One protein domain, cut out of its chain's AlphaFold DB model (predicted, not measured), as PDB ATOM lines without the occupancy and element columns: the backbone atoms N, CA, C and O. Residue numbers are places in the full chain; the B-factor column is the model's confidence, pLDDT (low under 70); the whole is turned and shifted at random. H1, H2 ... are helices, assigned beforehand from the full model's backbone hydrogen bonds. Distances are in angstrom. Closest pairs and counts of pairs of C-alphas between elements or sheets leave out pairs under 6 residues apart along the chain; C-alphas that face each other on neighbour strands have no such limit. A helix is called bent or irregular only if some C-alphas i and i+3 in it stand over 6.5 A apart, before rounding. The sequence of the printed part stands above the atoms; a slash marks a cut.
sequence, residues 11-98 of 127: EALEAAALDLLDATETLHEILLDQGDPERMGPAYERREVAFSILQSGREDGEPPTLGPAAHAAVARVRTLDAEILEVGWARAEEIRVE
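What this domain is: This is residues 11 to 98 of the 127 residues of an uncharacterized protein of Deltaproteobacteria bacterium (UniProt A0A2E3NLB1). The long helix H3 packs along one side of H1, which also forms a tight helical hairpin with H2; H2 and H3 stay apart. Residues 92 to 98 of H3 stick out at one end. The printed part has 88 residues with three named helices, in the order H1, H2, H3, and no named strand: all helix. It is a rod of 48 by 21 by 21 A, only just loose, close to compact, with a radius of gyration of the C-alphas of 14.6 A.

Where its parts are: H3, residues 68 to 98, is 45.4 A long and ends at C-alpha 98 (-10.234, 9.609, -1.475). H1, residues 11 to 32, is 31.7 A long and begins at C-alpha 11 (-57.340, 10.694, -7.562). H2, residues 37 to 56, is 28.2 A long; it is irregular, but only just: C-alphas 39 and 42 are 6.52 A apart.

How they stand to each other: H3 touches H1, the same way at a shallow tilt of 26 degrees; their closest C-alphas, of Ala 70 and Ala 17, are 5.2 A apart. H1 touches H2, opposite ways at a shallow tilt of 26 degrees; their closest C-alphas, of Ala 16 and Ala 50, are 4.6 A apart. Every O i to N i+4 pair is within hydrogen-bond range in H1, 14 of 16 in H2 and 26 of 27 in H3.

The domain as a whole: The C-alphas farthest apart, of Asp 60 and Glu 98, are 48.7 A apart. The link from H2 to H3, 11 residues, is long. The printed part has no cut, and no printed residue is under 70 in pLDDT.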
ATOM      1  N   GLU A  11     -57.772  10.692  -8.966       94.31
ATOM      2  CA  GLU A  11     -57.340  10.694  -7.562       94.31
ATOM      3  C   GLU A  11     -56.036   9.908  -7.353       94.31
ATOM      4  O   GLU A  11     -55.135  10.382  -6.666       94.31
ATOM      5  N   ALA A  12     -55.890   8.741  -7.994       94.56
ATOM      6  CA  ALA A  12     -54.658   7.957  -7.924       94.56
ATOM      7  C   ALA A  12     -53.473   8.682  -8.581       94.56
ATOM      8  O   ALA A  12     -52.349   8.595  -8.091       94.56
ATOM      9  N   LEU A  13     -53.716   9.416  -9.670       95.44
ATOM     10  CA  LEU A  13     -52.695  10.225 -10.339       95.44
ATOM     11  C   LEU A  13     -52.287  11.437  -9.494       95.44
ATOM     12  O   LEU A  13     -51.102  11.758  -9.423       95.44
ATOM     13  N   GLU A  14     -53.233  12.089  -8.817       96.62
ATOM     14  CA  GLU A  14     -52.925  13.189  -7.898       96.62
ATOM     15  C   GLU A  14     -52.141  12.712  -6.675       96.62
ATOM     16  O   GLU A  14     -51.125  13.318  -6.332       96.62
ATOM     17  N   ALA A  15     -52.552  11.597  -6.066       97.19
ATOM     18  CA  ALA A  15     -51.815  10.978  -4.968       97.19
ATOM     19  C   ALA A  15     -50.390  10.602  -5.402       97.19
ATOM     20  O   ALA A  15     -49.429  10.959  -4.724       97.19
ATOM     21  N   ALA A  16     -50.236   9.988  -6.578       97.50
ATOM     22  CA  ALA A  16     -48.927   9.635  -7.117       97.50
ATOM     23  C   ALA A  16     -48.034  10.861  -7.374       97.50
ATOM     24  O   ALA A  16     -46.830  10.794  -7.147       97.50
ATOM     25  N   ALA A  17     -48.584  12.000  -7.806       97.69
ATOM     26  CA  ALA A  17     -47.806  13.231  -7.967       97.69
ATOM     27  C   ALA A  17     -47.258  13.764  -6.632       97.69
ATOM     28  O   ALA A  17     -46.122  14.241  -6.581       97.69
ATOM     29  N   LEU A  18     -48.049  13.674  -5.560       98.12
ATOM     30  CA  LEU A  18     -47.634  14.091  -4.220       98.12
ATOM     31  C   LEU A  18     -46.643  13.099  -3.599       98.12
ATOM     32  O   LEU A  18     -45.626  13.523  -3.056       98.12
ATOM     33  N   ASP A  19     -46.880  11.796  -3.752       98.12
ATOM     34  CA  ASP A  19     -45.952  10.751  -3.308       98.12
ATOM     35  C   ASP A  19     -44.606  10.839  -4.033       98.12
ATOM     36  O   ASP A  19     -43.552  10.640  -3.426       98.12
ATOM     37  N   LEU A  20     -44.620  11.176  -5.329       98.38
ATOM     38  CA  LEU A  20     -43.401  11.408  -6.097       98.38
ATOM     39  C   LEU A  20     -42.597  12.574  -5.512       98.38
ATOM     40  O   LEU A  20     -41.371  12.475  -5.420       98.38
ATOM     41  N   LEU A  21     -43.267  13.662  -5.122       98.50
ATOM     42  CA  LEU A  21     -42.620  14.801  -4.475       98.50
ATOM     43  C   LEU A  21     -42.017  14.403  -3.127       98.50
ATOM     44  O   LEU A  21     -40.813  14.570  -2.958       98.50
ATOM     45  N   ASP A  22     -42.807  13.812  -2.232       98.44
ATOM     46  CA  ASP A  22     -42.368  13.402  -0.890       98.44
ATOM     47  C   ASP A  22     -41.166  12.443  -0.939       98.44
ATOM     48  O   ASP A  22     -40.163  12.625  -0.241       98.44
ATOM     49  N   ALA A  23     -41.207  11.449  -1.832       98.31
ATOM     50  CA  ALA A  23     -40.098  10.521  -2.016       98.31
ATOM     51  C   ALA A  23     -38.841  11.216  -2.571       98.31
ATOM     52  O   ALA A  23     -37.719  10.876  -2.188       98.31
ATOM     53  N   THR A  24     -39.008  12.206  -3.452       98.44
ATOM     54  CA  THR A  24     -37.887  12.980  -4.007       98.44
ATOM     55  C   THR A  24     -37.285  13.922  -2.959       98.44
ATOM     56  O   THR A  24     -36.063  14.025  -2.873       98.44
ATOM     57  N   GLU A  25     -38.105  14.559  -2.122       98.31
ATOM     58  CA  GLU A  25     -37.649  15.369  -0.983       98.31
ATOM     59  C   GLU A  25     -36.884  14.510   0.024       98.31
ATOM     60  O   GLU A  25     -35.763  14.853   0.392       98.31
ATOM     61  N   THR A  26     -37.410  13.329   0.356       97.75
ATOM     62  CA  THR A  26     -36.729  12.353   1.218       97.75
ATOM     63  C   THR A  26     -35.357  11.960   0.654       97.75
ATOM     64  O   THR A  26     -34.362  11.946   1.379       97.75
ATOM     65  N   LEU A  27     -35.264  11.660  -0.650       96.81
ATOM     66  CA  LEU A  27     -33.982  11.347  -1.294       96.81
ATOM     67  C   LEU A  27     -33.007  12.520  -1.221       96.81
ATOM     68  O   LEU A  27     -31.823  12.310  -0.954       96.81
ATOM     69  N   HIS A  28     -33.493  13.738  -1.453       96.44
ATOM     70  CA  HIS A  28     -32.679  14.940  -1.361       96.44
ATOM     71  C   HIS A  28     -32.151  15.147   0.065       96.44
ATOM     72  O   HIS A  28     -30.955  15.350   0.244       96.44
ATOM     73  N   GLU A  29     -32.995  15.000   1.086       96.19
ATOM     74  CA  GLU A  29     -32.594  15.102   2.493       96.19
ATOM     75  C   GLU A  29     -31.548  14.055   2.880       96.19
ATOM     76  O   GLU A  29     -30.529  14.399   3.479       96.19
ATOM     77  N   ILE A  30     -31.739  12.791   2.487       94.94
ATOM     78  CA  ILE A  30     -30.746  11.733   2.732       94.94
ATOM     79  C   ILE A  30     -29.430  12.065   2.020       94.94
ATOM     80  O   ILE A  30     -28.347  11.891   2.581       94.94
ATOM     81  N   LEU A  31     -29.498  12.589   0.795       92.75
ATOM     82  CA  LEU A  31     -28.323  13.046   0.061       92.75
ATOM     83  C   LEU A  31     -27.671  14.284   0.664       92.75
ATOM     84  O   LEU A  31     -26.495  14.496   0.411       92.75
ATOM     85  N   LEU A  32     -28.342  15.078   1.487       92.25
ATOM     86  CA  LEU A  32     -27.682  16.121   2.269       92.25
ATOM     87  C   LEU A  32     -27.068  15.530   3.550       92.25
ATOM     88  O   LEU A  32     -25.936  15.862   3.901       92.25
ATOM     89  N   ASP A  33     -27.726  14.543   4.158       90.69
ATOM     90  CA  ASP A  33     -27.310  13.830   5.373       90.69
ATOM     91  C   ASP A  33     -26.451  12.582   5.075       90.69
ATOM     92  O   ASP A  33     -26.832  11.440   5.314       90.69
ATOM     93  N   GLN A  34     -25.263  12.801   4.504       84.25
ATOM     94  CA  GLN A  34     -24.231  11.777   4.218       84.25
ATOM     95  C   GLN A  34     -24.577  10.687   3.186       84.25
ATOM     96  O   GLN A  34     -23.665  10.029   2.689       84.25
ATOM     97  N   GLY A  35     -25.833  10.570   2.743       86.31
ATOM     98  CA  GLY A  35     -26.212   9.724   1.604       86.31
ATOM     99  C   GLY A  35     -26.193   8.246   1.939       86.31
ATOM    100  O   GLY A  35     -25.646   7.460   1.169       86.31
ATOM    101  N   ASP A  36     -26.753   7.894   3.095       90.31
ATOM    102  CA  ASP A  36     -26.875   6.514   3.552       90.31
ATOM    103  C   ASP A  36     -27.659   5.659   2.532       90.31
ATOM    104  O   ASP A  36     -28.876   5.835   2.391       90.31
ATOM    105  N   PRO A  37     -26.998   4.714   1.831       87.94
ATOM    106  CA  PRO A  37     -27.640   3.910   0.798       87.94
ATOM    107  C   PRO A  37     -28.802   3.059   1.320       87.94
ATOM    108  O   PRO A  37     -29.751   2.813   0.575       87.94
ATOM    109  N   GLU A  38     -28.756   2.627   2.585       92.19
ATOM    110  CA  GLU A  38     -29.816   1.805   3.183       92.19
ATOM    111  C   GLU A  38     -31.104   2.616   3.363       92.19
ATOM    112  O   GLU A  38     -32.202   2.112   3.128       92.19
ATOM    113  N   ARG A  39     -30.972   3.907   3.694       92.31
ATOM    114  CA  ARG A  39     -32.101   4.844   3.794       92.31
ATOM    115  C   ARG A  39     -32.632   5.269   2.426       92.31
ATOM    116  O   ARG A  39     -33.820   5.557   2.304       92.31
ATOM    117  N   MET A  40     -31.779   5.309   1.399       93.69
ATOM    118  CA  MET A  40     -32.184   5.705   0.043       93.69
ATOM    119  C   MET A  40     -33.066   4.657  -0.645       93.69
ATOM    120  O   MET A  40     -33.959   5.035  -1.400       93.69
ATOM    121  N   GLY A  41     -32.845   3.362  -0.386       95.25
ATOM    122  CA  GLY A  41     -33.569   2.261  -1.039       95.25
ATOM    123  C   GLY A  41     -35.099   2.404  -0.992       95.25
ATOM    124  O   GLY A  41     -35.719   2.523  -2.050       95.25
ATOM    125  N   PRO A  42     -35.715   2.497   0.202       96.44
ATOM    126  CA  PRO A  42     -37.165   2.656   0.322       96.44
ATOM    127  C   PRO A  42     -37.714   3.914  -0.367       96.44
ATOM    128  O   PRO A  42     -38.812   3.894  -0.923       96.44
ATOM    129  N   ALA A  43     -36.961   5.019  -0.352       96.06
ATOM    130  CA  ALA A  43     -37.376   6.259  -1.003       96.06
ATOM    131  C   ALA A  43     -37.331   6.138  -2.537       96.06
ATOM    132  O   ALA A  43     -38.246   6.615  -3.209       96.06
ATOM    133  N   TYR A  44     -36.337   5.440  -3.097       96.06
ATOM    134  CA  TYR A  44     -36.310   5.119  -4.527       96.06
ATOM    135  C   TYR A  44     -37.481   4.235  -4.945       96.06
ATOM    136  O   TYR A  44     -38.144   4.559  -5.926       96.06
ATOM    137  N   GLU A  45     -37.775   3.172  -4.199       97.44
ATOM    138  CA  GLU A  45     -38.889   2.270  -4.515       97.44
ATOM    139  C   GLU A  45     -40.226   3.021  -4.538       97.44
ATOM    140  O   GLU A  45     -40.988   2.918  -5.501       97.44
ATOM    141  N   ARG A  46     -40.490   3.855  -3.519       97.75
ATOM    142  CA  ARG A  46     -41.682   4.719  -3.488       97.75
ATOM    143  C   ARG A  46     -41.737   5.650  -4.696       97.75
ATOM    144  O   ARG A  46     -42.785   5.778  -5.330       97.75
ATOM    145  N   ARG A  47     -40.606   6.275  -5.029       97.69
ATOM    146  CA  ARG A  47     -40.494   7.193  -6.164       97.69
ATOM    147  C   ARG A  47     -40.762   6.492  -7.497       97.69
ATOM    148  O   ARG A  47     -41.478   7.042  -8.330       97.69
ATOM    149  N   GLU A  48     -40.226   5.290  -7.698       97.62
ATOM    150  CA  GLU A  48     -40.442   4.488  -8.908       97.62
ATOM    151  C   GLU A  48     -41.901   4.054  -9.054       97.62
ATOM    152  O   GLU A  48     -42.469   4.163 -10.142       97.62
ATOM    153  N   VAL A  49     -42.535   3.622  -7.961       97.44
ATOM    154  CA  VAL A  49     -43.960   3.265  -7.958       97.44
ATOM    155  C   VAL A  49     -44.818   4.473  -8.332       97.44
ATOM    156  O   VAL A  49     -45.637   4.381  -9.247       97.44
ATOM    157  N   ALA A  50     -44.598   5.620  -7.685       97.31
ATOM    158  CA  ALA A  50     -45.322   6.854  -7.972       97.31
ATOM    159  C   ALA A  50     -45.138   7.304  -9.434       97.31
ATOM    160  O   ALA A  50     -46.105   7.642 -10.123       97.31
ATOM    161  N   PHE A  51     -43.907   7.232  -9.947       96.12
ATOM    162  CA  PHE A  51     -43.607   7.541 -11.342       96.12
ATOM    163  C   PHE A  51     -44.316   6.591 -12.317       96.12
ATOM    164  O   PHE A  51     -44.897   7.046 -13.303       96.12
ATOM    165  N   SER A  52     -44.312   5.287 -12.035       95.31
ATOM    166  CA  SER A  52     -44.978   4.270 -12.857       95.31
ATOM    167  C   SER A  52     -46.490   4.512 -12.947       95.31
ATOM    168  O   SER A  52     -47.069   4.465 -14.036       95.31
ATOM    169  N   ILE A  53     -47.129   4.881 -11.830       94.94
ATOM    170  CA  ILE A  53     -48.556   5.240 -11.797       94.94
ATOM    171  C   ILE A  53     -48.826   6.447 -12.704       94.94
ATOM    172  O   ILE A  53     -49.685   6.371 -13.582       94.94
ATOM    173  N   LEU A  54     -48.054   7.530 -12.569       93.62
ATOM    174  CA  LEU A  54     -48.185   8.712 -13.431       93.62
ATOM    175  C   LEU A  54     -47.949   8.388 -14.911       93.62
ATOM    176  O   LEU A  54     -48.660   8.895 -15.781       93.62
ATOM    177  N   GLN A  55     -46.975   7.525 -15.206       92.88
ATOM    178  CA  GLN A  55     -46.663   7.099 -16.567       92.88
ATOM    179  C   GLN A  55     -47.817   6.309 -17.193       92.88
ATOM    180  O   GLN A  55     -48.138   6.528 -18.361       92.88
ATOM    181  N   SER A  56     -48.465   5.438 -16.416       91.38
ATOM    182  CA  SER A  56     -49.634   4.666 -16.854       91.38
ATOM    183  C   SER A  56     -50.897   5.513 -17.064       91.38
ATOM    184  O   SER A  56     -51.825   5.075 -17.739       91.38
ATOM    185  N   GLY A  57     -50.922   6.741 -16.535       89.12
ATOM    186  CA  GLY A  57     -51.994   7.715 -16.751       89.12
ATOM    187  C   GLY A  57     -51.889   8.524 -18.048       89.12
ATOM    188  O   GLY A  57     -52.755   9.360 -18.296       89.12
ATOM    189  N   ARG A  58     -50.840   8.331 -18.860       90.06
ATOM    190  CA  ARG A  58     -50.669   9.050 -20.135       90.06
ATOM    191  C   ARG A  58     -51.625   8.520 -21.203       90.06
ATOM    192  O   ARG A  58     -51.771   7.311 -21.364       90.06
ATOM    193  N   GLU A  59     -52.211   9.423 -21.982       83.25
ATOM    194  CA  GLU A  59     -53.116   9.098 -23.091       83.25
ATOM    195  C   GLU A  59     -52.555   9.662 -24.397       83.25
ATOM    196  O   GLU A  59     -52.227  10.839 -24.465       83.25
ATOM    197  N   ASP A  60     -52.358   8.813 -25.410       81.50
ATOM    198  CA  ASP A  60     -51.831   9.192 -26.734       81.50
ATOM    199  C   ASP A  60     -50.513   9.997 -26.717       81.50
ATOM    200  O   ASP A  60     -50.196  10.754 -27.631       81.50
ATOM    201  N   GLY A  61     -49.699   9.797 -25.676       78.94
ATOM    202  CA  GLY A  61     -48.441  10.518 -25.472       78.94
ATOM    203  C   GLY A  61     -48.590  11.840 -24.717       78.94
ATOM    204  O   GLY A  61     -47.573  12.411 -24.314       78.94
ATOM    205  N   GLU A  62     -49.809  12.279 -24.427       83.00
ATOM    206  CA  GLU A  62     -50.081  13.446 -23.596       83.00
ATOM    207  C   GLU A  62     -49.894  13.126 -22.101       83.00
ATOM    208  O   GLU A  62     -50.044  11.973 -21.669       83.00
ATOM    209  N   PRO A  63     -49.487  14.114 -21.286       83.38
ATOM    210  CA  PRO A  63     -49.412  13.952 -19.841       83.38
ATOM    211  C   PRO A  63     -50.815  13.773 -19.229       83.38
ATOM    212  O   PRO A  63     -51.797  14.274 -19.782       83.38
ATOM    213  N   PRO A  64     -50.929  13.090 -18.073       86.06
ATOM    214  CA  PRO A  64     -52.198  12.988 -17.363       86.06
ATOM    215  C   PRO A  64     -52.738  14.378 -17.006       86.06
ATOM    216  O   PRO A  64     -51.980  15.292 -16.678       86.06
ATOM    217  N   THR A  65     -54.063  14.529 -17.021       88.62
ATOM    218  CA  THR A  65     -54.706  15.748 -16.515       88.62
ATOM    219  C   THR A  65     -54.633  15.750 -14.990       88.62
ATOM    220  O   THR A  65     -55.209  14.878 -14.345       88.62
ATOM    221  N   LEU A  66     -53.918  16.721 -14.422       92.25
ATOM    222  CA  LEU A  66     -53.673  16.849 -12.985       92.25
ATOM    223  C   LEU A  66     -54.245  18.165 -12.449       92.25
ATOM    224  O   LEU A  66     -54.191  19.194 -13.129       92.25
ATOM    225  N   GLY A  67     -54.722  18.160 -11.203       94.38
ATOM    226  CA  GLY A  67     -55.051  19.386 -10.487       94.38
ATOM    227  C   GLY A  67     -53.826  20.296 -10.257       94.38
ATOM    228  O   GLY A  67     -52.680  19.838 -10.319       94.38
ATOM    229  N   PRO A  68     -54.030  21.591  -9.937       95.69
ATOM    230  CA  PRO A  68     -52.941  22.564  -9.790       95.69
ATOM    231  C   PRO A  68     -51.861  22.165  -8.775       95.69
ATOM    232  O   PRO A  68     -50.678  22.408  -9.009       95.69
ATOM    233  N   ALA A  69     -52.255  21.532  -7.666       95.19
ATOM    234  CA  ALA A  69     -51.329  21.084  -6.627       95.19
ATOM    235  C   ALA A  69     -50.409  19.958  -7.125       95.19
ATOM    236  O   ALA A  69     -49.191  20.057  -6.997       95.19
ATOM    237  N   ALA A  70     -50.977  18.934  -7.767       95.50
ATOM    238  CA  ALA A  70     -50.219  17.845  -8.376       95.50
ATOM    239  C   ALA A  70     -49.290  18.357  -9.492       95.50
ATOM    240  O   ALA A  70     -48.136  17.942  -9.596       95.50
ATOM    241  N   HIS A  71     -49.746  19.336 -10.277       94.81
ATOM    242  CA  HIS A  71     -48.922  19.969 -11.304       94.81
ATOM    243  C   HIS A  71     -47.722  20.732 -10.717       94.81
ATOM    244  O   HIS A  71     -46.610  20.650 -11.247       94.81
ATOM    245  N   ALA A  72     -47.930  21.453  -9.610       96.38
ATOM    246  CA  ALA A  72     -46.863  22.132  -8.878       96.38
ATOM    247  C   ALA A  72     -45.877  21.133  -8.250       96.38
ATOM    248  O   ALA A  72     -44.667  21.361  -8.298       96.38
ATOM    249  N   ALA A  73     -46.375  20.005  -7.733       97.06
ATOM    250  CA  ALA A  73     -45.547  18.939  -7.176       97.06
ATOM    251  C   ALA A  73     -44.594  18.350  -8.228       97.06
ATOM    252  O   ALA A  73     -43.380  18.331  -8.020       97.06
ATOM    253  N   VAL A  74     -45.106  17.990  -9.410       95.19
ATOM    254  CA  VAL A  74     -44.281  17.497 -10.531       95.19
ATOM    255  C   VAL A  74     -43.246  18.538 -10.978       95.19
ATOM    256  O   VAL A  74     -42.099  18.196 -11.276       95.19
ATOM    257  N   ALA A  75     -43.605  19.825 -10.992       95.12
ATOM    258  CA  ALA A  75     -42.656  20.890 -11.314       95.12
ATOM    259  C   ALA A  75     -41.534  21.016 -10.263       95.12
ATOM    260  O   ALA A  75     -40.368  21.206 -10.625       95.12
ATOM    261  N   ARG A  76     -41.857  20.869  -8.968       97.56
ATOM    262  CA  ARG A  76     -40.856  20.884  -7.892       97.56
ATOM    263  C   ARG A  76     -39.923  19.677  -7.973       97.56
ATOM    264  O   ARG A  76     -38.716  19.875  -7.845       97.56
ATOM    265  N   VAL A  77     -40.441  18.487  -8.291       97.69
ATOM    266  CA  VAL A  77     -39.634  17.268  -8.507       97.69
ATOM    267  C   VAL A  77     -38.527  17.509  -9.529       97.69
ATOM    268  O   VAL A  77     -37.375  17.193  -9.258       97.69
ATOM    269  N   ARG A  78     -38.824  18.166 -10.658       94.56
ATOM    270  CA  ARG A  78     -37.804  18.482 -11.675       94.56
ATOM    271  C   ARG A  78     -36.659  19.346 -11.133       94.56
ATOM    272  O   ARG A  78     -35.524  19.212 -11.582       94.56
ATOM    273  N   THR A  79     -36.963  20.256 -10.211       96.38
ATOM    274  CA  THR A  79     -35.947  21.116  -9.590       96.38
ATOM    275  C   THR A  79     -35.104  20.310  -8.603       96.38
ATOM    276  O   THR A  79     -33.880  20.359  -8.671       96.38
ATOM    277  N   LEU A  80     -35.753  19.499  -7.763       97.12
ATOM    278  CA  LEU A  80     -35.074  18.597  -6.832       97.12
ATOM    279  C   LEU A  80     -34.188  17.577  -7.552       97.12
ATOM    280  O   LEU A  80     -33.101  17.288  -7.078       97.12
ATOM    281  N   ASP A  81     -34.596  17.071  -8.716       97.06
ATOM    282  CA  ASP A  81     -33.770  16.165  -9.519       97.06
ATOM    283  C   ASP A  81     -32.449  16.805  -9.951       97.06
ATOM    284  O   ASP A  81     -31.405  16.151  -9.935       97.06
ATOM    285  N   ALA A  82     -32.472  18.088 -10.318       95.81
ATOM    286  CA  ALA A  82     -31.256  18.817 -10.652       95.81
ATOM    287  C   ALA A  82     -30.350  18.985  -9.419       95.81
ATOM    288  O   ALA A  82     -29.154  18.712  -9.511       95.81
ATOM    289  N   GLU A  83     -30.930  19.357  -8.271       96.00
ATOM    290  CA  GLU A  83     -30.225  19.488  -6.985       96.00
ATOM    291  C   GLU A  83     -29.596  18.141  -6.556       96.00
ATOM    292  O   GLU A  83     -28.410  18.063  -6.237       96.00
ATOM    293  N   ILE A  84     -30.359  17.046  -6.639       95.75
ATOM    294  CA  ILE A  84     -29.925  15.674  -6.339       95.75
ATOM    295  C   ILE A  84     -28.742  15.261  -7.216       95.75
ATOM    296  O   ILE A  84     -27.765  14.700  -6.711       95.75
ATOM    297  N   LEU A  85     -28.815  15.524  -8.524       94.31
ATOM    298  CA  LEU A  85     -27.723  15.204  -9.438       94.31
ATOM    299  C   LEU A  85     -26.468  16.001  -9.087       94.31
ATOM    300  O   LEU A  85     -25.388  15.419  -9.027       94.31
ATOM    301  N   GLU A  86     -26.597  17.300  -8.822       94.12
ATOM    302  CA  GLU A  86     -25.474  18.161  -8.443       94.12
ATOM    303  C   GLU A  86     -24.768  17.658  -7.174       94.12
ATOM    304  O   GLU A  86     -23.552  17.432  -7.187       94.12
ATOM    305  N   VAL A  87     -25.529  17.384  -6.109       92.31
ATOM    306  CA  VAL A  87     -24.997  16.838  -4.849       92.31
ATOM    307  C   VAL A  87     -24.362  15.461  -5.067       92.31
ATOM    308  O   VAL A  87     -23.271  15.180  -4.559       92.31
ATOM    309  N   GLY A  88     -25.006  14.601  -5.860       89.75
ATOM    310  CA  GLY A  88     -24.497  13.273  -6.197       89.75
ATOM    311  C   GLY A  88     -23.154  13.320  -6.931       89.75
ATOM    312  O   GLY A  88     -22.237  12.567  -6.590       89.75
ATOM    313  N   TRP A  89     -22.999  14.233  -7.895       90.75
ATOM    314  CA  TRP A  89     -21.742  14.434  -8.620       90.75
ATOM    315  C   TRP A  89     -20.618  14.927  -7.710       90.75
ATOM    316  O   TRP A  89     -19.510  14.387  -7.776       90.75
ATOM    317  N   ALA A  90     -20.899  15.900  -6.839       89.19
ATOM    318  CA  ALA A  90     -19.919  16.412  -5.885       89.19
ATOM    319  C   ALA A  90     -19.372  15.289  -4.984       89.19
ATOM    320  O   ALA A  90     -18.159  15.108  -4.863       89.19
ATOM    321  N   ARG A  91     -20.258  14.443  -4.447       87.56
ATOM    322  CA  ARG A  91     -19.860  13.301  -3.609       87.56
ATOM    323  C   ARG A  91     -19.113  12.214  -4.366       87.56
ATOM    324  O   ARG A  91     -18.152  11.642  -3.848       87.56
ATOM    325  N   ALA A  92     -19.527  11.909  -5.595       87.81
ATOM    326  CA  ALA A  92     -18.821  10.940  -6.429       87.81
ATOM    327  C   ALA A  92     -17.367  11.376  -6.683       87.81
ATOM    328  O   ALA A  92     -16.454  10.543  -6.673       87.81
ATOM    329  N   GLU A  93     -17.145  12.679  -6.859       92.81
ATOM    330  CA  GLU A  93     -15.816  13.262  -7.004       92.81
ATOM    331  C   GLU A  93     -14.991  13.156  -5.712       92.81
ATOM    332  O   GLU A  93     -13.851  12.687  -5.758       92.81
ATOM    333  N   GLU A  94     -15.566  13.478  -4.552       90.56
ATOM    334  CA  GLU A  94     -14.905  13.313  -3.246       90.56
ATOM    335  C   GLU A  94     -14.456  11.862  -3.011       90.56
ATOM    336  O   GLU A  94     -13.293  11.596  -2.690       90.56
ATOM    337  N   ILE A  95     -15.342  10.893  -3.271       90.25
ATOM    338  CA  ILE A  95     -15.033   9.460  -3.160       90.25
ATOM    339  C   ILE A  95     -13.910   9.065  -4.127       90.25
ATOM    340  O   ILE A  95     -13.049   8.238  -3.798       90.25
ATOM    341  N   ARG A  96     -13.894   9.627  -5.341       94.12
ATOM    342  CA  ARG A  96     -12.845   9.364  -6.334       94.12
ATOM    343  C   ARG A  96     -11.487   9.869  -5.852       94.12
ATOM    344  O   ARG A  96     -10.500   9.131  -5.969       94.12
ATOM    345  N   VAL A  97     -11.439  11.079  -5.299       94.88
ATOM    346  CA  VAL A  97     -10.230  11.679  -4.720       94.88
ATOM    347  C   VAL A  97      -9.720  10.834  -3.553       94.88
ATOM    348  O   VAL A  97      -8.547  10.448  -3.551       94.88
ATOM    349  N   GLU A  98     -10.596  10.441  -2.628       94.12
ATOM    350  CA  GLU A  98     -10.234   9.609  -1.475       94.12
ATOM    351  C   GLU A  98      -9.680   8.245  -1.915       94.12
ATOM    352  O   GLU A  98      -8.611   7.803  -1.480       94.12
TER     353      GLU A  98